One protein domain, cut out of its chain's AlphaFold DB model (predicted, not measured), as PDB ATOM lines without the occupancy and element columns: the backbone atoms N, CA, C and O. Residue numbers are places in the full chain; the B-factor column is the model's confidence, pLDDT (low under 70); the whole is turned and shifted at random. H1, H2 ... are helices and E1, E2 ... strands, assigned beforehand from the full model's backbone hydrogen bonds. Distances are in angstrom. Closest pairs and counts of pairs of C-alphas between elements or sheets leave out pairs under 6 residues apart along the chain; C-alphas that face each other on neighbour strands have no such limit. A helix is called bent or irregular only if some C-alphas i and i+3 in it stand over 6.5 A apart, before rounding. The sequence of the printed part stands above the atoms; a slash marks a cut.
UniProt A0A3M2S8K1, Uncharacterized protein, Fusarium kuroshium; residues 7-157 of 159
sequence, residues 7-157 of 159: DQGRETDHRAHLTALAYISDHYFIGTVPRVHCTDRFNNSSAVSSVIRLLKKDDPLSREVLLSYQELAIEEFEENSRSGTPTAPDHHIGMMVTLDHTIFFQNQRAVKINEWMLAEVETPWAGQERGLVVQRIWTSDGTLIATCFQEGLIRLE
ATOM      1  N   ASP A   7      -2.261 -45.338  52.929       56.28
ATOM      2  CA  ASP A   7      -2.833 -45.153  51.592       56.28
ATOM      3  C   ASP A   7      -2.214 -43.960  50.837       56.28
ATOM      4  O   ASP A   7      -2.025 -44.020  49.625       56.28
ATOM      5  N   GLN A   8      -1.792 -42.904  51.551       53.41
ATOM      6  CA  GLN A   8      -1.146 -41.742  50.925       53.41
ATOM      7  C   GLN A   8       0.236 -42.091  50.362       53.41
ATOM      8  O   GLN A   8       0.601 -41.580  49.308       53.41
ATOM      9  N   GLY A   9       0.983 -42.990  51.016       58.25
ATOM     10  CA  GLY A   9       2.292 -43.448  50.535       58.25
ATOM     11  C   GLY A   9       2.194 -44.261  49.242       58.25
ATOM     12  O   GLY A   9       2.916 -43.994  48.279       58.25
ATOM     13  N   ARG A  10       1.241 -45.199  49.171       59.38
ATOM     14  CA  ARG A  10       0.967 -45.988  47.954       59.38
ATOM     15  C   ARG A  10       0.436 -45.140  46.802       59.38
ATOM     16  O   ARG A  10       0.803 -45.366  45.651       59.38
ATOM     17  N   GLU A  11      -0.398 -44.147  47.096       61.22
ATOM     18  CA  GLU A  11      -0.932 -43.233  46.086       61.22
ATOM     19  C   GLU A  11       0.156 -42.302  45.516       61.22
ATOM     20  O   GLU A  11       0.179 -42.046  44.308       61.22
ATOM     21  N   THR A  12       1.111 -41.850  46.341       63.38
ATOM     22  CA  THR A  12       2.270 -41.073  45.863       63.38
ATOM     23  C   THR A  12       3.204 -41.883  44.967       63.38
ATOM     24  O   THR A  12       3.669 -41.359  43.953       63.38
ATOM     25  N   ASP A  13       3.422 -43.158  45.288       79.38
ATOM     26  CA  ASP A  13       4.271 -44.065  44.509       79.38
ATOM     27  C   ASP A  13       3.648 -44.369  43.135       79.38
ATOM     28  O   ASP A  13       4.281 -44.233  42.087       79.38
ATOM     29  N   HIS A  14       2.340 -44.632  43.109       86.56
ATOM     30  CA  HIS A  14       1.603 -44.863  41.869       86.56
ATOM     31  C   HIS A  14       1.668 -43.664  40.901       86.56
ATOM     32  O   HIS A  14       1.904 -43.832  39.701       86.56
ATOM     33  N   ARG A  15       1.505 -42.436  41.408       89.38
ATOM     34  CA  ARG A  15       1.602 -41.223  40.576       89.38
ATOM     35  C   ARG A  15       3.004 -41.023  40.005       89.38
ATOM     36  O   ARG A  15       3.125 -40.561  38.868       89.38
ATOM     37  N   ALA A  16       4.044 -41.381  40.757       92.00
ATOM     38  CA  ALA A  16       5.419 -41.339  40.274       92.00
ATOM     39  C   ALA A  16       5.628 -42.333  39.122       92.00
ATOM     40  O   ALA A  16       6.142 -41.944  38.074       92.00
ATOM     41  N   HIS A  17       5.141 -43.569  39.262       93.75
ATOM     42  CA  HIS A  17       5.185 -44.569  38.193       93.75
ATOM     43  C   HIS A  17       4.451 -44.120  36.926       93.75
ATOM     44  O   HIS A  17       4.993 -44.248  35.831       93.75
ATOM     45  N   LEU A  18       3.250 -43.553  37.064       93.69
ATOM     46  CA  LEU A  18       2.472 -43.069  35.923       93.69
ATOM     47  C   LEU A  18       3.173 -41.905  35.205       93.69
ATOM     48  O   LEU A  18       3.220 -41.869  33.979       93.69
ATOM     49  N   THR A  19       3.757 -40.979  35.969       92.56
ATOM     50  CA  THR A  19       4.511 -39.839  35.423       92.56
ATOM     51  C   THR A  19       5.776 -40.306  34.706       92.56
ATOM     52  O   THR A  19       6.075 -39.835  33.611       92.56
ATOM     53  N   ALA A  20       6.500 -41.261  35.296       91.88
ATOM     54  CA  ALA A  20       7.675 -41.858  34.677       91.88
ATOM     55  C   ALA A  20       7.311 -42.567  33.368       91.88
ATOM     56  O   ALA A  20       7.990 -42.369  32.364       91.88
ATOM     57  N   LEU A  21       6.214 -43.332  33.351       92.44
ATOM     58  CA  LEU A  21       5.742 -43.991  32.136       92.44
ATOM     59  C   LEU A  21       5.368 -42.970  31.062       92.44
ATOM     60  O   LEU A  21       5.763 -43.142  29.914       92.44
ATOM     61  N   ALA A  22       4.659 -41.898  31.426       91.69
ATOM     62  CA  ALA A  22       4.301 -40.838  30.488       91.69
ATOM     63  C   ALA A  22       5.549 -40.239  29.818       91.69
ATOM     64  O   ALA A  22       5.598 -40.139  28.597       91.69
ATOM     65  N   TYR A  23       6.581 -39.929  30.607       89.25
ATOM     66  CA  TYR A  23       7.851 -39.411  30.099       89.25
ATOM     67  C   TYR A  23       8.594 -40.416  29.205       89.25
ATOM     68  O   TYR A  23       9.078 -40.060  28.135       89.25
ATOM     69  N   ILE A  24       8.679 -41.681  29.626       85.62
ATOM     70  CA  ILE A  24       9.412 -42.725  28.893       85.62
ATOM     71  C   ILE A  24       8.685 -43.112  27.602       85.62
ATOM     72  O   ILE A  24       9.338 -43.432  26.617       85.62
ATOM     73  N   SER A  25       7.352 -43.049  27.580       86.38
ATOM     74  CA  SER A  25       6.551 -43.405  26.403       86.38
ATOM     75  C   SER A  25       6.777 -42.490  25.197       86.38
ATOM     76  O   SER A  25       6.494 -42.905  24.086       86.38
ATOM     77  N   ASP A  26       7.292 -41.276  25.403       81.62
ATOM     78  CA  ASP A  26       7.663 -40.334  24.333       81.62
ATOM     79  C   ASP A  26       9.131 -40.533  23.878       81.62
ATOM     80  O   ASP A  26       9.603 -39.975  22.889       81.62
ATOM     81  N   HIS A  27       9.900 -41.364  24.590       67.00
ATOM     82  CA  HIS A  27      11.280 -41.679  24.234       67.00
ATOM     83  C   HIS A  27      11.325 -42.845  23.234       67.00
ATOM     84  O   HIS A  27      10.727 -43.897  23.443       67.00
ATOM     85  N   TYR A  28      12.086 -42.684  22.149       58.97
ATOM     86  CA  TYR A  28      12.390 -43.720  21.143       58.97
ATOM     87  C   TYR A  28      11.235 -44.252  20.264       58.97
ATOM     88  O   TYR A  28      11.520 -44.828  19.216       58.97
ATOM     89  N   PHE A  29       9.968 -43.946  20.555       60.62
ATOM     90  CA  PHE A  29       9.186 -43.175  19.589       60.62
ATOM     91  C   PHE A  29       9.126 -43.609  18.114       60.62
ATOM     92  O   PHE A  29       8.602 -44.638  17.686       60.62
ATOM     93  N   ILE A  30       9.714 -42.718  17.318       57.59
ATOM     94  CA  ILE A  30       9.711 -42.691  15.857       57.59
ATOM     95  C   ILE A  30      10.637 -43.769  15.258       57.59
ATOM     96  O   ILE A  30      10.696 -43.930  14.043       57.59
ATOM     97  N   GLY A  31      11.304 -44.590  16.079       59.12
ATOM     98  CA  GLY A  31      12.204 -45.650  15.614       59.12
ATOM     99  C   GLY A  31      11.547 -46.701  14.707       59.12
ATOM    100  O   GLY A  31      12.245 -47.442  14.027       59.12
ATOM    101  N   THR A  32      10.218 -46.782  14.630       60.88
ATOM    102  CA  THR A  32       9.541 -47.704  13.698       60.88
ATOM    103  C   THR A  32       9.233 -47.099  12.332       60.88
ATOM    104  O   THR A  32       9.126 -47.843  11.357       60.88
ATOM    105  N   VAL A  33       9.178 -45.772  12.212       61.62
ATOM    106  CA  VAL A  33       8.834 -45.109  10.948       61.62
ATOM    107  C   VAL A  33       9.864 -45.338   9.832       61.62
ATOM    108  O   VAL A  33       9.436 -45.518   8.687       61.62
ATOM    109  N   PRO A  34      11.187 -45.435  10.103       65.00
ATOM    110  CA  PRO A  34      12.158 -45.835   9.086       65.00
ATOM    111  C   PRO A  34      11.791 -47.146   8.367       65.00
ATOM    112  O   PRO A  34      12.020 -47.257   7.163       65.00
ATOM    113  N   ARG A  35      11.125 -48.102   9.045       64.56
ATOM    114  CA  ARG A  35      10.693 -49.369   8.420       64.56
ATOM    115  C   ARG A  35       9.703 -49.141   7.277       64.56
ATOM    116  O   ARG A  35       9.796 -49.803   6.248       64.56
ATOM    117  N   VAL A  36       8.777 -48.195   7.428       61.84
ATOM    118  CA  VAL A  36       7.759 -47.903   6.401       61.84
ATOM    119  C   VAL A  36       8.361 -47.156   5.214       61.84
ATOM    120  O   VAL A  36       7.905 -47.317   4.085       61.84
ATOM    121  N   HIS A  37       9.436 -46.401   5.442       61.00
ATOM    122  CA  HIS A  37      10.203 -45.752   4.380       61.00
ATOM    123  C   HIS A  37      11.285 -46.641   3.752       61.00
ATOM    124  O   HIS A  37      11.986 -46.173   2.858       61.00
ATOM    125  N   CYS A  38      11.399 -47.912   4.159       62.16
ATOM    126  CA  CYS A  38      12.459 -48.817   3.701       62.16
ATOM    127  C   CYS A  38      13.871 -48.236   3.933       62.16
ATOM    128  O   CYS A  38      14.758 -48.351   3.085       62.16
ATOM    129  N   THR A  39      14.061 -47.581   5.079       60.22
ATOM    130  CA  THR A  39      15.323 -46.963   5.512       60.22
ATOM    131  C   THR A  39      15.817 -47.601   6.805       60.22
ATOM    132  O   THR A  39      15.003 -48.018   7.631       60.22
ATOM    133  N   ASP A  40      17.132 -47.624   7.005       57.56
ATOM    134  CA  ASP A  40      17.744 -48.172   8.217       57.56
ATOM    135  C   ASP A  40      17.406 -47.320   9.466       57.56
ATOM    136  O   ASP A  40      17.320 -46.091   9.413       57.56
ATOM    137  N   ARG A  41      17.184 -47.991  10.600       59.56
ATOM    138  CA  ARG A  41      16.705 -47.479  11.896       59.56
ATOM    139  C   ARG A  41      17.840 -46.977  12.773       59.56
ATOM    140  O   ARG A  41      17.762 -45.876  13.312       59.56
ATOM    141  N   PHE A  42      18.877 -47.792  12.927       54.09
ATOM    142  CA  PHE A  42      20.031 -47.528  13.787       54.09
ATOM    143  C   PHE A  42      21.342 -47.571  13.014       54.09
ATOM    144  O   PHE A  42      22.312 -46.918  13.407       54.09
ATOM    145  N   ASN A  43      21.371 -48.290  11.891       51.56
ATOM    146  CA  ASN A  43      22.546 -48.404  11.045       51.56
ATOM    147  C   ASN A  43      22.751 -47.164  10.155       51.56
ATOM    148  O   ASN A  43      22.784 -47.243   8.933       51.56
ATOM    149  N   ASN A  44      22.923 -45.992  10.768       54.75
ATOM    150  CA  ASN A  44      23.573 -44.879  10.092       54.75
ATOM    151  C   ASN A  44      25.024 -44.818  10.575       54.75
ATOM    152  O   ASN A  44      25.291 -44.486  11.732       54.75
ATOM    153  N   SER A  45      25.970 -45.095   9.672       52.41
ATOM    154  CA  SER A  45      27.408 -44.953   9.936       52.41
ATOM    155  C   SER A  45      27.743 -43.585  10.548       52.41
ATOM    156  O   SER A  45      28.617 -43.494  11.408       52.41
ATOM    157  N   SER A  46      26.993 -42.535  10.191       54.50
ATOM    158  CA  SER A  46      27.115 -41.193  10.763       54.50
ATOM    159  C   SER A  46      26.670 -41.114  12.231       54.50
ATOM    160  O   SER A  46      27.368 -40.509  13.047       54.50
ATOM    161  N   ALA A  47      25.566 -41.767  12.615       57.66
ATOM    162  CA  ALA A  47      25.085 -41.799  14.000       57.66
ATOM    163  C   ALA A  47      26.049 -42.578  14.905       57.66
ATOM    164  O   ALA A  47      26.460 -42.073  15.952       57.66
ATOM    165  N   VAL A  48      26.508 -43.748  14.449       58.84
ATOM    166  CA  VAL A  48      27.512 -44.554  15.159       58.84
ATOM    167  C   VAL A  48      28.834 -43.792  15.253       58.84
ATOM    168  O   VAL A  48      29.416 -43.707  16.329       58.84
ATOM    169  N   SER A  49      29.283 -43.147  14.172       59.00
ATOM    170  CA  SER A  49      30.497 -42.315  14.181       59.00
ATOM    171  C   SER A  49      30.381 -41.105  15.108       59.00
ATOM    172  O   SER A  49      31.361 -40.723  15.747       59.00
ATOM    173  N   SER A  50      29.197 -40.506  15.219       62.47
ATOM    174  CA  SER A  50      28.943 -39.377  16.117       62.47
ATOM    175  C   SER A  50      28.992 -39.816  17.576       62.47
ATOM    176  O   SER A  50      29.648 -39.160  18.387       62.47
ATOM    177  N   VAL A  51      28.392 -40.968  17.894       63.41
ATOM    178  CA  VAL A  51      28.506 -41.612  19.208       63.41
ATOM    179  C   VAL A  51      29.971 -41.949  19.505       63.41
ATOM    180  O   VAL A  51      30.492 -41.505  20.521       63.41
ATOM    181  N   ILE A  52      30.687 -42.603  18.584       63.59
ATOM    182  CA  ILE A  52      32.129 -42.904  18.707       63.59
ATOM    183  C   ILE A  52      32.949 -41.645  19.000       63.59
ATOM    184  O   ILE A  52      33.877 -41.688  19.802       63.59
ATOM    185  N   ARG A  53      32.622 -40.519  18.356       66.88
ATOM    186  CA  ARG A  53      33.338 -39.249  18.525       66.88
ATOM    187  C   ARG A  53      33.075 -38.592  19.882       66.88
ATOM    188  O   ARG A  53      33.944 -37.879  20.379       66.88
ATOM    189  N   LEU A  54      31.893 -38.805  20.456       66.94
ATOM    190  CA  LEU A  54      31.508 -38.320  21.786       66.94
ATOM    191  C   LEU A  54      32.089 -39.186  22.913       66.94
ATOM    192  O   LEU A  54      32.290 -38.704  24.027       66.94
ATOM    193  N   LEU A  55      32.377 -40.451  22.619       69.88
ATOM    194  CA  LEU A  55      32.904 -41.420  23.565       69.88
ATOM    195  C   LEU A  55      34.417 -41.245  23.784       69.88
ATOM    196  O   LEU A  55      35.214 -41.153  22.848       69.88
ATOM    197  N   LYS A  56      34.847 -41.209  25.050       72.69
ATOM    198  CA  LYS A  56      36.275 -41.131  25.396       72.69
ATOM    199  C   LYS A  56      36.948 -42.468  25.092       72.69
ATOM    200  O   LYS A  56      36.491 -43.509  25.557       72.69
ATOM    201  N   LYS A  57      38.062 -42.416  24.359       65.75
ATOM    202  CA  LYS A  57      38.779 -43.584  23.813       65.75
ATOM    203  C   LYS A  57      39.251 -44.600  24.870       65.75
ATOM    204  O   LYS A  57      39.372 -45.777  24.548       65.75
ATOM    205  N   ASP A  58      39.457 -44.149  26.109       72.44
ATOM    206  CA  ASP A  58      39.985 -44.955  27.220       72.44
ATOM    207  C   ASP A  58      38.949 -45.253  28.322       72.44
ATOM    208  O   ASP A  58      39.303 -45.773  29.378       72.44
ATOM    209  N   ASP A  59      37.674 -44.923  28.102       75.12
ATOM    210  CA  ASP A  59      36.599 -45.204  29.060       75.12
ATOM    211  C   ASP A  59      35.997 -46.603  28.800       75.12
ATOM    212  O   ASP A  59      35.522 -46.862  27.690       75.12
ATOM    213  N   PRO A  60      36.008 -47.527  29.781       72.75
ATOM    214  CA  PRO A  60      35.375 -48.839  29.651       72.75
ATOM    215  C   PRO A  60      33.904 -48.772  29.222       72.75
ATOM    216  O   PRO A  60      33.476 -49.605  28.423       72.75
ATOM    217  N   LEU A  61      33.166 -47.752  29.673       73.31
ATOM    218  CA  LEU A  61      31.757 -47.555  29.324       73.31
ATOM    219  C   LEU A  61      31.579 -47.263  27.825       73.31
ATOM    220  O   LEU A  61      30.652 -47.767  27.197       73.31
ATOM    221  N   SER A  62      32.512 -46.530  27.210       71.50
ATOM    222  CA  SER A  62      32.516 -46.282  25.763       71.50
ATOM    223  C   SER A  62      32.591 -47.564  24.940       71.50
ATOM    224  O   SER A  62      31.982 -47.663  23.876       71.50
ATOM    225  N   ARG A  63      33.364 -48.553  25.406       71.75
ATOM    226  CA  ARG A  63      33.512 -49.834  24.706       71.75
ATOM    227  C   ARG A  63      32.228 -50.652  24.783       71.75
ATOM    228  O   ARG A  63      31.844 -51.244  23.782       71.75
ATOM    229  N   GLU A  64      31.584 -50.673  25.942       78.25
ATOM    230  CA  GLU A  64      30.311 -51.368  26.141       78.25
ATOM    231  C   GLU A  64      29.201 -50.763  25.276       78.25
ATOM    232  O   GLU A  64      28.506 -51.488  24.570       78.25
ATOM    233  N   VAL A  65      29.119 -49.430  25.226       73.50
ATOM    234  CA  VAL A  65      28.200 -48.716  24.329       73.50
ATOM    235  C   VAL A  65      28.470 -49.078  22.868       73.50
ATOM    236  O   VAL A  65      27.547 -49.348  22.113       73.50
ATOM    237  N   LEU A  66      29.731 -49.127  22.441       71.19
ATOM    238  CA  LEU A  66      30.059 -49.510  21.066       71.19
ATOM    239  C   LEU A  66      29.590 -50.918  20.695       71.19
ATOM    240  O   LEU A  66      29.089 -51.116  19.589       71.19
ATOM    241  N   LEU A  67      29.764 -51.875  21.605       77.62
ATOM    242  CA  LEU A  67      29.328 -53.251  21.397       77.62
ATOM    243  C   LEU A  67      27.805 -53.337  21.304       77.62
ATOM    244  O   LEU A  67      27.308 -53.977  20.383       77.62
ATOM    245  N   SER A  68      27.069 -52.621  22.158       73.06
ATOM    246  CA  SER A  68      25.605 -52.622  22.087       73.06
ATOM    247  C   SER A  68      25.085 -52.017  20.780       73.06
ATOM    248  O   SER A  68      24.183 -52.574  20.162       73.06
ATOM    249  N   TYR A  69      25.691 -50.933  20.280       70.38
ATOM    250  CA  TYR A  69      25.339 -50.387  18.963       70.38
ATOM    251  C   TYR A  69      25.647 -51.362  17.816       70.38
ATOM    252  O   TYR A  69      24.894 -51.412  16.845       70.38
ATOM    253  N   GLN A  70      26.734 -52.135  17.908       71.69
ATOM    254  CA  GLN A  70      27.052 -53.170  16.919       71.69
ATOM    255  C   GLN A  70      26.048 -54.326  16.956       71.69
ATOM    256  O   GLN A  70      25.601 -54.759  15.896       71.69
ATOM    257  N   GLU A  71      25.672 -54.794  18.145       78.56
ATOM    258  CA  GLU A  71      24.650 -55.833  18.326       78.56
ATOM    259  C   GLU A  71      23.307 -55.388  17.737       78.56
ATOM    260  O   GLU A  71      22.749 -56.093  16.898       78.56
ATOM    261  N   LEU A  72      22.857 -54.169  18.052       72.12
ATOM    262  CA  LEU A  72      21.628 -53.595  17.493       72.12
ATOM    263  C   LEU A  72      21.661 -53.493  15.960       72.12
ATOM    264  O   LEU A  72      20.652 -53.745  15.303       72.12
ATOM    265  N   ALA A  73      22.809 -53.136  15.375       68.88
ATOM    266  CA  ALA A  73      22.962 -53.065  13.922       68.88
ATOM    267  C   ALA A  73      22.884 -54.452  13.257       68.88
ATOM    268  O   ALA A  73      22.326 -54.582  12.165       68.88
ATOM    269  N   ILE A  74      23.420 -55.491  13.907       72.50
ATOM    270  CA  ILE A  74      23.330 -56.881  13.433       72.50
ATOM    271  C   ILE A  74      21.886 -57.376  13.518       72.50
ATOM    272  O   ILE A  74      21.369 -57.908  12.535       72.50
ATOM    273  N   GLU A  75      21.222 -57.170  14.656       72.69
ATOM    274  CA  GLU A  75      19.819 -57.546  14.850       72.69
ATOM    275  C   GLU A  75      18.917 -56.887  13.805       72.69
ATOM    276  O   GLU A  75      18.105 -57.557  13.168       72.69
ATOM    277  N   GLU A  76      19.108 -55.590  13.558       71.31
ATOM    278  CA  GLU A  76      18.386 -54.866  12.518       71.31
ATOM    279  C   GLU A  76      18.614 -55.472  11.124       71.31
ATOM    280  O   GLU A  76      17.657 -55.670  10.372       71.31
ATOM    281  N   PHE A  77      19.862 -55.789  10.770       68.69
ATOM    282  CA  PHE A  77      20.175 -56.403   9.481       68.69
ATOM    283  C   PHE A  77      19.469 -57.759   9.310       68.69
ATOM    284  O   PHE A  77      18.917 -58.051   8.241       68.69
ATOM    285  N   GLU A  78      19.440 -58.579  10.362       73.06
ATOM    286  CA  GLU A  78      18.726 -59.856  10.366       73.06
ATOM    287  C   GLU A  78      17.204 -59.680  10.252       73.06
ATOM    288  O   GLU A  78      16.561 -60.389   9.471       73.06
ATOM    289  N   GLU A  79      16.616 -58.738  10.993       69.62
ATOM    290  CA  GLU A  79      15.189 -58.400  10.917       69.62
ATOM    291  C   GLU A  79      14.795 -57.944   9.507       69.62
ATOM    292  O   GLU A  79      13.831 -58.461   8.930       69.62
ATOM    293  N   ASN A  80      15.562 -57.014   8.928       65.56
ATOM    294  CA  ASN A  80      15.314 -56.469   7.595       65.56
ATOM    295  C   ASN A  80      15.384 -57.584   6.540       65.56
ATOM    296  O   ASN A  80      14.477 -57.709   5.714       65.56
ATOM    297  N   SER A  81      16.376 -58.475   6.649       67.44
ATOM    298  CA  SER A  81      16.521 -59.647   5.775       67.44
ATOM    299  C   SER A  81      15.319 -60.602   5.843       67.44
ATOM    300  O   SER A  81      14.941 -61.183   4.826       67.44
ATOM    301  N   ARG A  82      14.689 -60.759   7.017       68.88
ATOM    302  CA  ARG A  82      13.483 -61.595   7.203       68.88
ATOM    303  C   ARG A  82      12.204 -60.925   6.701       68.88
ATOM    304  O   ARG A  82      11.303 -61.618   6.238       68.88
ATOM    305  N   SER A  83      12.109 -59.601   6.814       60.50
ATOM    306  CA  SER A  83      10.908 -58.833   6.452       60.50
ATOM    307  C   SER A  83      10.701 -58.669   4.940       60.50
ATOM    308  O   SER A  83       9.590 -58.379   4.501       60.50
ATOM    309  N   GLY A  84      11.750 -58.876   4.131       55.22
ATOM    310  CA  GLY A  84      11.686 -58.772   2.671       55.22
ATOM    311  C   GLY A  84      11.521 -57.343   2.138       55.22
ATOM    312  O   GLY A  84      11.362 -57.169   0.929       55.22
ATOM    313  N   THR A  85      11.560 -56.318   2.997       55.16
ATOM    314  CA  THR A  85      11.551 -54.910   2.581       55.16
ATOM    315  C   THR A  85      12.920 -54.529   2.008       55.16
ATOM    316  O   THR A  85      13.913 -54.627   2.732       55.16
ATOM    317  N   PRO A  86      13.013 -54.092   0.737       54.00
ATOM    318  CA  PRO A  86      14.281 -53.663   0.156       54.00
ATOM    319  C   PRO A  86      14.726 -52.368   0.832       54.00
ATOM    320  O   PRO A  86      14.111 -51.332   0.600       54.00
ATOM    321  N   THR A  87      15.772 -52.397   1.658       55.88
ATOM    322  CA  THR A  87      16.352 -51.157   2.180       55.88
ATOM    323  C   THR A  87      16.991 -50.395   1.021       55.88
ATOM    324  O   THR A  87      17.765 -50.951   0.239       55.88
ATOM    325  N   ALA A  88      16.609 -49.134   0.832       56.09
ATOM    326  CA  ALA A  88      17.197 -48.301  -0.209       56.09
ATOM    327  C   ALA A  88      18.555 -47.780   0.301       56.09
ATOM    328  O   ALA A  88      18.565 -47.009   1.260       56.09
ATOM    329  N   PRO A  89      19.690 -48.158  -0.319       54.78
ATOM    330  CA  PRO A  89      21.024 -47.989   0.271       54.78
ATOM    331  C   PRO A  89      21.551 -46.540   0.354       54.78
ATOM    332  O   PRO A  89      22.729 -46.357   0.630       54.78
ATOM    333  N   ASP A  90      20.720 -45.519   0.122       58.34
ATOM    334  CA  ASP A  90      21.157 -44.110   0.046       58.34
ATOM    335  C   ASP A  90      20.119 -43.107   0.601       58.34
ATOM    336  O   ASP A  90      20.157 -41.913   0.313       58.34
ATOM    337  N   HIS A  91      19.139 -43.574   1.385       64.44
ATOM    338  CA  HIS A  91      18.147 -42.703   2.028       64.44
ATOM    339  C   HIS A  91      18.506 -42.481   3.499       64.44
ATOM    340  O   HIS A  91      18.024 -43.174   4.395       64.44
ATOM    341  N   HIS A  92      19.363 -41.495   3.750       66.50
ATOM    342  CA  HIS A  92      19.747 -41.100   5.104       66.50
ATOM    343  C   HIS A  92      18.684 -40.205   5.732       66.50
ATOM    344  O   HIS A  92      18.224 -39.264   5.101       66.50
ATOM    345  N   ILE A  93      18.306 -40.454   6.987       71.81
ATOM    346  CA  ILE A  93      17.435 -39.539   7.732       71.81
ATOM    347  C   ILE A  93      18.279 -38.363   8.225       71.81
ATOM    348  O   ILE A  93      19.113 -38.531   9.112       71.81
ATOM    349  N   GLY A  94      18.047 -37.176   7.668       72.31
ATOM    350  CA  GLY A  94      18.726 -35.942   8.078       72.31
ATOM    351  C   GLY A  94      18.045 -35.247   9.245       72.31
ATOM    352  O   GLY A  94      18.681 -34.565  10.043       72.31
ATOM    353  N   MET A  95      16.728 -35.412   9.356       78.38
ATOM    354  CA  MET A  95      15.953 -34.834  10.445       78.38
ATOM    355  C   MET A  95      14.826 -35.772  10.845       78.38
ATOM    356  O   MET A  95      14.083 -36.265   9.998       78.38
ATOM    357  N   MET A  96      14.670 -35.946  12.152       78.50
ATOM    358  CA  MET A  96      13.555 -36.646  12.765       78.50
ATOM    359  C   MET A  96      13.094 -35.838  13.973       78.50
ATOM    360  O   MET A  96      13.907 -35.499  14.832       78.50
ATOM    361  N   VAL A  97      11.813 -35.487  14.024       82.69
ATOM    362  CA  VAL A  97      11.245 -34.733  15.146       82.69
ATOM    363  C   VAL A  97       9.812 -35.169  15.413       82.69
ATOM    364  O   VAL A  97       9.046 -35.413  14.484       82.69
ATOM    365  N   THR A  98       9.448 -35.254  16.684       85.81
ATOM    366  CA  THR A  98       8.068 -35.471  17.126       85.81
ATOM    367  C   THR A  98       7.222 -34.225  16.885       85.81
ATOM    368  O   THR A  98       7.672 -33.115  17.172       85.81
ATOM    369  N   LEU A  99       6.004 -34.394  16.372       91.12
ATOM    370  CA  LEU A  99       5.028 -33.313  16.214       91.12
ATOM    371  C   LEU A  99       4.011 -33.305  17.354       91.12
ATOM    372  O   LEU A  99       3.715 -32.241  17.897       91.12
ATOM    373  N   ASP A 100       3.505 -34.477  17.728       92.69
ATOM    374  CA  ASP A 100       2.581 -34.655  18.843       92.69
ATOM    375  C   ASP A 100       2.866 -35.950  19.613       92.69
ATOM    376  O   ASP A 100       3.634 -36.799  19.175       92.69
ATOM    377  N   HIS A 101       2.264 -36.082  20.794       93.81
ATOM    378  CA  HIS A 101       2.258 -37.329  21.554       93.81
ATOM    379  C   HIS A 101       0.982 -37.394  22.381       93.81
ATOM    380  O   HIS A 101       0.695 -36.499  23.182       93.81
ATOM    381  N   THR A 102       0.187 -38.437  22.172       96.06
ATOM    382  CA  THR A 102      -1.085 -38.643  22.866       96.06
ATOM    383  C   THR A 102      -1.075 -39.986  23.565       96.06
ATOM    384  O   THR A 102      -0.860 -41.015  22.930       96.06
ATOM    385  N   ILE A 103      -1.382 -39.989  24.862       96.19
ATOM    386  CA  ILE A 103      -1.382 -41.195  25.692       96.19
ATOM    387  C   ILE A 103      -2.789 -41.458  26.225       96.19
ATOM    388  O   ILE A 103      -3.410 -40.597  26.849       96.19
ATOM    389  N   PHE A 104      -3.259 -42.688  26.045       97.56
ATOM    390  CA  PHE A 104      -4.469 -43.213  26.662       97.56
ATOM    391  C   PHE A 104      -4.080 -44.289  27.668       97.56
ATOM    392  O   PHE A 104      -3.606 -45.352  27.281       97.56
ATOM    393  N   PHE A 105      -4.287 -44.032  28.959       96.25
ATOM    394  CA  PHE A 105      -4.021 -45.019  30.006       96.25
ATOM    395  C   PHE A 105      -5.268 -45.859  30.294       96.25
ATOM    396  O   PHE A 105      -6.226 -45.351  30.879       96.25
ATOM    397  N   GLN A 106      -5.250 -47.142  29.934       96.25
ATOM    398  CA  GLN A 106      -6.368 -48.057  30.187       96.25
ATOM    399  C   GLN A 106      -6.349 -48.606  31.616       96.25
ATOM    400  O   GLN A 106      -7.394 -48.674  32.257       96.25
ATOM    401  N   ASN A 107      -5.170 -48.957  32.138       95.06
ATOM    402  CA  ASN A 107      -5.016 -49.576  33.458       95.06
ATOM    403  C   ASN A 107      -3.939 -48.865  34.286       95.06
ATOM    404  O   ASN A 107      -2.901 -49.434  34.609       95.06
ATOM    405  N   GLN A 108      -4.202 -47.608  34.658       93.62
ATOM    406  CA  GLN A 108      -3.247 -46.751  35.381       93.62
ATOM    407  C   GLN A 108      -2.663 -47.448  36.617       93.62
ATOM    408  O   GLN A 108      -1.450 -47.512  36.769       93.62
ATOM    409  N   ARG A 109      -3.504 -48.058  37.461       92.19
ATOM    410  CA  ARG A 109      -3.067 -48.704  38.716       92.19
ATOM    411  C   ARG A 109      -2.120 -49.894  38.531       92.19
ATOM    412  O   ARG A 109      -1.466 -50.281  39.493       92.19
ATOM    413  N   ALA A 110      -2.066 -50.479  37.336       93.50
ATOM    414  CA  ALA A 110      -1.155 -51.575  37.020       93.50
ATOM    415  C   ALA A 110       0.225 -51.082  36.544       93.50
ATOM    416  O   ALA A 110       1.136 -51.886  36.376       93.50
ATOM    417  N   VAL A 111       0.406 -49.772  36.349       93.75
ATOM    418  CA  VAL A 111       1.683 -49.190  35.931       93.75
ATOM    419  C   VAL A 111       2.697 -49.259  37.069       93.75
ATOM    420  O   VAL A 111       2.524 -48.622  38.110       93.75
ATOM    421  N   LYS A 112       3.788 -49.982  36.819       92.19
ATOM    422  CA  LYS A 112       4.937 -50.107  37.714       92.19
ATOM    423  C   LYS A 112       6.226 -50.068  36.902       92.19
ATOM    424  O   LYS A 112       6.581 -51.019  36.220       92.19
ATOM    425  N   ILE A 113       6.927 -48.940  36.970       89.44
ATOM    426  CA  ILE A 113       8.109 -48.677  36.132       89.44
ATOM    427  C   ILE A 113       9.324 -49.559  36.464       89.44
ATOM    428  O   ILE A 113      10.260 -49.657  35.680       89.44
ATOM    429  N   ASN A 114       9.331 -50.169  37.646       90.62
ATOM    430  CA  ASN A 114      10.381 -51.064  38.125       90.62
ATOM    431  C   ASN A 114      10.124 -52.540  37.773       90.62
ATOM    432  O   ASN A 114      10.929 -53.393  38.137       90.62
ATOM    433  N   GLU A 115       9.014 -52.846  37.102       92.56
ATOM    434  CA  GLU A 115       8.705 -54.175  36.583       92.56
ATOM    435  C   GLU A 115       8.866 -54.196  35.058       92.56
ATOM    436  O   GLU A 115       8.803 -53.167  34.382       92.56
ATOM    437  N   TRP A 116       9.073 -55.391  34.505       92.69
ATOM    438  CA  TRP A 116       9.139 -55.565  33.058       92.69
ATOM    439  C   TRP A 116       7.807 -55.215  32.395       92.69
ATOM    440  O   TRP A 116       6.736 -55.660  32.822       92.69
ATOM    441  N   MET A 117       7.907 -54.469  31.298       93.56
ATOM    442  CA  MET A 117       6.804 -54.124  30.410       93.56
ATOM    443  C   MET A 117       7.210 -54.428  28.967       93.56
ATOM    444  O   MET A 117       8.382 -54.320  28.607       93.56
ATOM    445  N   LEU A 118       6.234 -54.782  28.139       93.56
ATOM    446  CA  LEU A 118       6.392 -54.949  26.700       93.56
ATOM    447  C   LEU A 118       5.828 -53.718  25.993       93.56
ATOM    448  O   LEU A 118       4.652 -53.404  26.152       93.56
ATOM    449  N   ALA A 119       6.648 -53.056  25.183       91.19
ATOM    450  CA  ALA A 119       6.200 -52.018  24.266       91.19
ATOM    451  C   ALA A 119       6.104 -52.598  22.850       91.19
ATOM    452  O   ALA A 119       7.112 -52.873  22.205       91.19
ATOM    453  N   GLU A 120       4.882 -52.785  22.371       91.75
ATOM    454  CA  GLU A 120       4.589 -53.122  20.981       91.75
ATOM    455  C   GLU A 120       4.432 -51.818  20.199       91.75
ATOM    456  O   GLU A 120       3.634 -50.971  20.593       91.75
ATOM    457  N   VAL A 121       5.179 -51.641  19.110       89.00
ATOM    458  CA  VAL A 121       5.154 -50.409  18.312       89.00
ATOM    459  C   VAL A 121       4.953 -50.755  16.842       89.00
ATOM    460  O   VAL A 121       5.666 -51.594  16.292       89.00
ATOM    461  N   GLU A 122       4.016 -50.075  16.192       88.06
ATOM    462  CA  GLU A 122       3.736 -50.203  14.765       88.06
ATOM    463  C   GLU A 122       3.617 -48.828  14.095       88.06
ATOM    464  O   GLU A 122       3.227 -47.842  14.718       88.06
ATOM    465  N   THR A 123       3.934 -48.755  12.802       88.00
ATOM    466  CA  THR A 123       3.714 -47.560  11.974       88.00
ATOM    467  C   THR A 123       2.694 -47.908  10.887       88.00
ATOM    468  O   THR A 123       3.071 -48.492   9.870       88.00
ATOM    469  N   PRO A 124       1.397 -47.596  11.067       88.56
ATOM    470  CA  PRO A 124       0.372 -47.910  10.069       88.56
ATOM    471  C   PRO A 124       0.454 -47.043   8.804       88.56
ATOM    472  O   PRO A 124      -0.075 -47.433   7.763       88.56
ATOM    473  N   TRP A 125       1.077 -45.862   8.872       87.75
ATOM    474  CA  TRP A 125       1.200 -44.957   7.731       87.75
ATOM    475  C   TRP A 125       2.452 -44.089   7.825       87.75
ATOM    476  O   TRP A 125       2.768 -43.558   8.888       87.75
ATOM    477  N   ALA A 126       3.107 -43.881   6.684       85.94
ATOM    478  CA  ALA A 126       4.119 -42.851   6.525       85.94
ATOM    479  C   ALA A 126       4.095 -42.283   5.100       85.94
ATOM    480  O   ALA A 126       3.821 -42.989   4.127       85.94
ATOM    481  N   GLY A 127       4.360 -40.990   4.970       83.38
ATOM    482  CA  GLY A 127       4.306 -40.263   3.711       83.38
ATOM    483  C   GLY A 127       4.434 -38.759   3.914       83.38
ATOM    484  O   GLY A 127       4.211 -38.241   5.001       83.38
ATOM    485  N   GLN A 128       4.788 -38.038   2.847       87.50
ATOM    486  CA  GLN A 128       4.924 -36.571   2.877       87.50
ATOM    487  C   GLN A 128       5.814 -36.058   4.025       87.50
ATOM    488  O   GLN A 128       5.454 -35.101   4.709       87.50
ATOM    489  N   GLU A 129       6.956 -36.716   4.237       86.50
ATOM    490  CA  GLU A 129       7.895 -36.409   5.326       86.50
ATOM    491  C   GLU A 129       7.294 -36.570   6.731       86.50
ATOM    492  O   GLU A 129       7.777 -35.955   7.676       86.50
ATOM    493  N   ARG A 130       6.233 -37.371   6.895       89.44
ATOM    494  CA  ARG A 130       5.615 -37.673   8.190       89.44
ATOM    495  C   ARG A 130       5.370 -39.166   8.366       89.44
ATOM    496  O   ARG A 130       5.284 -39.903   7.388       89.44
ATOM    497  N   GLY A 131       5.202 -39.600   9.607       88.62
ATOM    498  CA  GLY A 131       4.767 -40.951   9.937       88.62
ATOM    499  C   GLY A 131       3.908 -40.973  11.186       88.62
ATOM    500  O   GLY A 131       4.206 -40.273  12.150       88.62
ATOM    501  N   LEU A 132       2.854 -41.785  11.149       91.31
ATOM    502  CA  LEU A 132       2.009 -42.085  12.295       91.31
ATOM    503  C   LEU A 132       2.518 -43.360  12.954       91.31
ATOM    504  O   LEU A 132       2.626 -44.391  12.294       91.31
ATOM    505  N   VAL A 133       2.750 -43.299  14.257       90.94
ATOM    506  CA  VAL A 133       3.172 -44.424  15.083       90.94
ATOM    507  C   VAL A 133       2.108 -44.707  16.137       90.94
ATOM    508  O   VAL A 133       1.533 -43.793  16.732       90.94
ATOM    509  N   VAL A 134       1.859 -45.992  16.370       94.19
ATOM    510  CA  VAL A 134       0.977 -46.505  17.417       94.19
ATOM    511  C   VAL A 134       1.796 -47.411  18.325       94.19
ATOM    512  O   VAL A 134       2.462 -48.326  17.845       94.19
ATOM    513  N   GLN A 135       1.731 -47.186  19.636       93.88
ATOM    514  CA  GLN A 135       2.352 -48.055  20.635       93.88
ATOM    515  C   GLN A 135       1.305 -48.601  21.593       93.88
ATOM    516  O   GLN A 135       0.415 -47.880  22.040       93.88
ATOM    517  N   ARG A 136       1.453 -49.867  21.967       96.12
ATOM    518  CA  ARG A 136       0.709 -50.515  23.047       96.12
ATOM    519  C   ARG A 136       1.705 -51.001  24.089       96.12
ATOM    520  O   ARG A 136       2.659 -51.701  23.758       96.12
ATOM    521  N   ILE A 137       1.501 -50.601  25.339       95.62
ATOM    522  CA  ILE A 137       2.368 -50.984  26.454       95.62
ATOM    523  C   ILE A 137       1.619 -51.978  27.331       95.62
ATOM    524  O   ILE A 137       0.509 -51.702  27.792       95.62
ATOM    525  N   TRP A 138       2.255 -53.113  27.582       97.44
ATOM    526  CA  TRP A 138       1.707 -54.248  28.306       97.44
ATOM    527  C   TRP A 138       2.565 -54.560  29.531       97.44
ATOM    528  O   TRP A 138       3.789 -54.455  29.484       97.44
ATOM    529  N   THR A 139       1.947 -54.974  30.626       96.62
ATOM    530  CA  THR A 139       2.650 -55.589  31.763       96.62
ATOM    531  C   THR A 139       3.081 -57.017  31.424       96.62
ATOM    532  O   THR A 139       2.586 -57.630  30.477       96.62
ATOM    533  N   SER A 140       3.987 -57.577  32.226       94.25
ATOM    534  CA  SER A 140       4.465 -58.961  32.066       94.25
ATOM    535  C   SER A 140       3.368 -60.036  32.152       94.25
ATOM    536  O   SER A 140       3.528 -61.112  31.579       94.25
ATOM    537  N   ASP A 141       2.247 -59.746  32.819       95.38
ATOM    538  CA  ASP A 141       1.069 -60.622  32.889       95.38
ATOM    539  C   ASP A 141       0.088 -60.444  31.712       95.38
ATOM    540  O   ASP A 141      -0.947 -61.109  31.663       95.38
ATOM    541  N   GLY A 142       0.413 -59.575  30.748       96.31
ATOM    542  CA  GLY A 142      -0.388 -59.331  29.547       96.31
ATOM    543  C   GLY A 142      -1.472 -58.260  29.698       96.31
ATOM    544  O   GLY A 142      -2.314 -58.126  28.809       96.31
ATOM    545  N   THR A 143      -1.483 -57.475  30.778       97.44
ATOM    546  CA  THR A 143      -2.432 -56.360  30.937       97.44
ATOM    547  C   THR A 143      -2.016 -55.156  30.086       97.44
ATOM    548  O   THR A 143      -0.927 -54.612  30.254       97.44
ATOM    549  N   LEU A 144      -2.902 -54.678  29.203       98.00
ATOM    550  CA  LEU A 144      -2.695 -53.424  28.464       98.00
ATOM    551  C   LEU A 144      -2.776 -52.232  29.422       98.00
ATOM    552  O   LEU A 144      -3.841 -51.966  29.982       98.00
ATOM    553  N   ILE A 145      -1.688 -51.489  29.594       97.56
ATOM    554  CA  ILE A 145      -1.632 -50.349  30.522       97.56
ATOM    555  C   ILE A 145      -1.721 -48.995  29.829       97.56
ATOM    556  O   ILE A 145      -2.303 -48.070  30.408       97.56
ATOM    557  N   ALA A 146      -1.203 -48.881  28.606       97.06
ATOM    558  CA  ALA A 146      -1.280 -47.657  27.820       97.06
ATOM    559  C   ALA A 146      -1.355 -47.939  26.312       97.06
ATOM    560  O   ALA A 146      -0.787 -48.910  25.807       97.06
ATOM    561  N   THR A 147      -2.015 -47.046  25.581       97.25
ATOM    562  CA  THR A 147      -1.886 -46.914  24.126       97.25
ATOM    563  C   THR A 147      -1.471 -45.494  23.796       97.25
ATOM    564  O   THR A 147      -2.109 -44.547  24.257       97.25
ATOM    565  N   CYS A 148      -0.428 -45.354  22.990       96.00
ATOM    566  CA  CYS A 148       0.119 -44.069  22.589       96.00
ATOM    567  C   CYS A 148      -0.005 -43.888  21.075       96.00
ATOM    568  O   CYS A 148       0.127 -44.851  20.315       96.00
ATOM    569  N   PHE A 149      -0.231 -42.649  20.657       95.31
ATOM    570  CA  PHE A 149      -0.222 -42.214  19.264       95.31
ATOM    571  C   PHE A 149       0.731 -41.038  19.118       95.31
ATOM    572  O   PHE A 149       0.717 -40.139  19.960       95.31
ATOM    573  N   GLN A 150       1.506 -41.039  18.041       93.69
ATOM    574  CA  GLN A 150       2.489 -39.999  17.765       93.69
ATOM    575  C   GLN A 150       2.676 -39.839  16.265       93.69
ATOM    576  O   GLN A 150       2.911 -40.812  15.545       93.69
ATOM    577  N   GLU A 151       2.603 -38.606  15.798       92.69
ATOM    578  CA  GLU A 151       3.057 -38.193  14.485       92.69
ATOM    579  C   GLU A 151       4.475 -37.624  14.601       92.69
ATOM    580  O   GLU A 151       4.785 -36.776  15.443       92.69
ATOM    581  N   GLY A 152       5.362 -38.099  13.735       89.00
ATOM    582  CA  GLY A 152       6.713 -37.575  13.584       89.00
ATOM    583  C   GLY A 152       6.921 -36.997  12.195       89.00
ATOM    584  O   GLY A 152       6.402 -37.536  11.222       89.00
ATOM    585  N   LEU A 153       7.716 -35.935  12.087       87.94
ATOM    586  CA  LEU A 153       8.300 -35.483  10.827       87.94
ATOM    587  C   LEU A 153       9.624 -36.220  10.596       87.94
ATOM    588  O   LEU A 153      10.478 -36.263  11.485       87.94
ATOM    589  N   ILE A 154       9.816 -36.748   9.390       83.25
ATOM    590  CA  ILE A 154      11.032 -37.430   8.949       83.25
ATOM    591  C   ILE A 154      11.440 -36.892   7.595       83.25
ATOM    592  O   ILE A 154      10.714 -37.026   6.609       83.25
ATOM    593  N   ARG A 155      12.635 -36.314   7.538       82.06
ATOM    594  CA  ARG A 155      13.238 -35.846   6.297       82.06
ATOM    595  C   ARG A 155      14.462 -36.659   5.974       82.06
ATOM    596  O   ARG A 155      15.354 -36.819   6.807       82.06
ATOM    597  N   LEU A 156      14.504 -37.098   4.730       76.94
ATOM    598  CA  LEU A 156      15.688 -37.699   4.156       76.94
ATOM    599  C   LEU A 156      16.655 -36.582   3.743       76.94
ATOM    600  O   LEU A 156      16.223 -35.542   3.235       76.94
ATOM    601  N   GLU A 157      17.946 -36.775   3.984       71.81
ATOM    602  CA  GLU A 157      18.986 -35.945   3.388       71.81
ATOM    603  C   GLU A 157      18.881 -36.076   1.871       71.81
ATOM    604  O   GLU A 157      18.713 -37.168   1.326       71.81
TER     605      GLU A 157
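What this domain is: This is residues 7 to 157 of the 159 residues of an uncharacterized protein of Fusarium kuroshium (UniProt A0A3M2S8K1). A twisted antiparallel sheet of five strands curls round the short helix H2. At one end of it the long helix H1 meets the sheet with its residues 18 to 25 alone, and a helical hairpin of H3 and H4 lies off the sheet, its tip, residues 56 to 61, standing free. The printed part has 151 residues, with four named helices followed by five named strands, and its class is mixed, helices and strands. The sheet is branched, with pairs E1 and E5, E2 and E5, E3 and E4, E4 and E5. The whole is only just loose, close to compact, with a radius of gyration of the C-alphas of 17.8 A and spans of 55 by 43 by 28 A.

How they stand to each other: E5, residues 144 to 156, has E4, residues 130 to 139, on one side; N 133 and O 150 are 2.8 A apart, within hydrogen-bond range. On the other side its pairing is staggered: E2, residues 102 to 105, lies beside residues 145 to 149, with N 104 and O 147 at 2.8 A, and E1, residues 93 to 98, beside residues 152 to 156, with N 97 and O 153 at 3.0 A. E3, residues 117 to 127, is an edge strand beside E4, with N 120 and O 136 at 2.8 A. E3, E4 and E5 are a meander, each strand the antiparallel neighbour of the one before; with E2, antiparallel to E5, they form a Greek key. H2, residues 29 to 36, is on the sheet; its closest C-alphas to E3 are those of Val 33 and Thr 123, 5.8 A apart. H1, residues 7 to 25, only grazes the sheet; the C-alphas of Ala 22 and Ile 103 are 7.4 A apart. H3, residues 45 to 54, and H4, residues 60 to 83, are not on the sheet. This helical hairpin only just touches, with 3 pairs of C-alphas within 8 A, Val 48 and Tyr 69 closest at 7.3 A, at a shallow tilt of 12 degrees, opposite ways; H4 touches with residues 62 to 69 alone. Every O i to N i+4 pair is within hydrogen-bond range in H1, H3 and H4; H2 has 0 of 4, but 3 of 5 O i to N i+3 pairs.

Where its parts are: E5 spans 34.3 A, E3 30.2 A and E4 29.8 A. H4 spans 35.2 A and H1 26.9 A, from C-alpha 7 at (-2.833, -45.153, 51.592). H2 is irregular: C-alphas 29 and 32 are 7.4 A apart. E5 ends with C-alpha 156 at (15.688, -37.699, 4.156).

The domain as a whole: The C-alphas farthest apart, those of Asp 7 and Asp 90, are 56.9 A apart. The printed part has no cut; the link from E2 to E3, 11 residues, is long. The mean pLDDT of the printed part is 77.9, and 52 residues are under 70, among them residues 27 to 55 and 79 to 92.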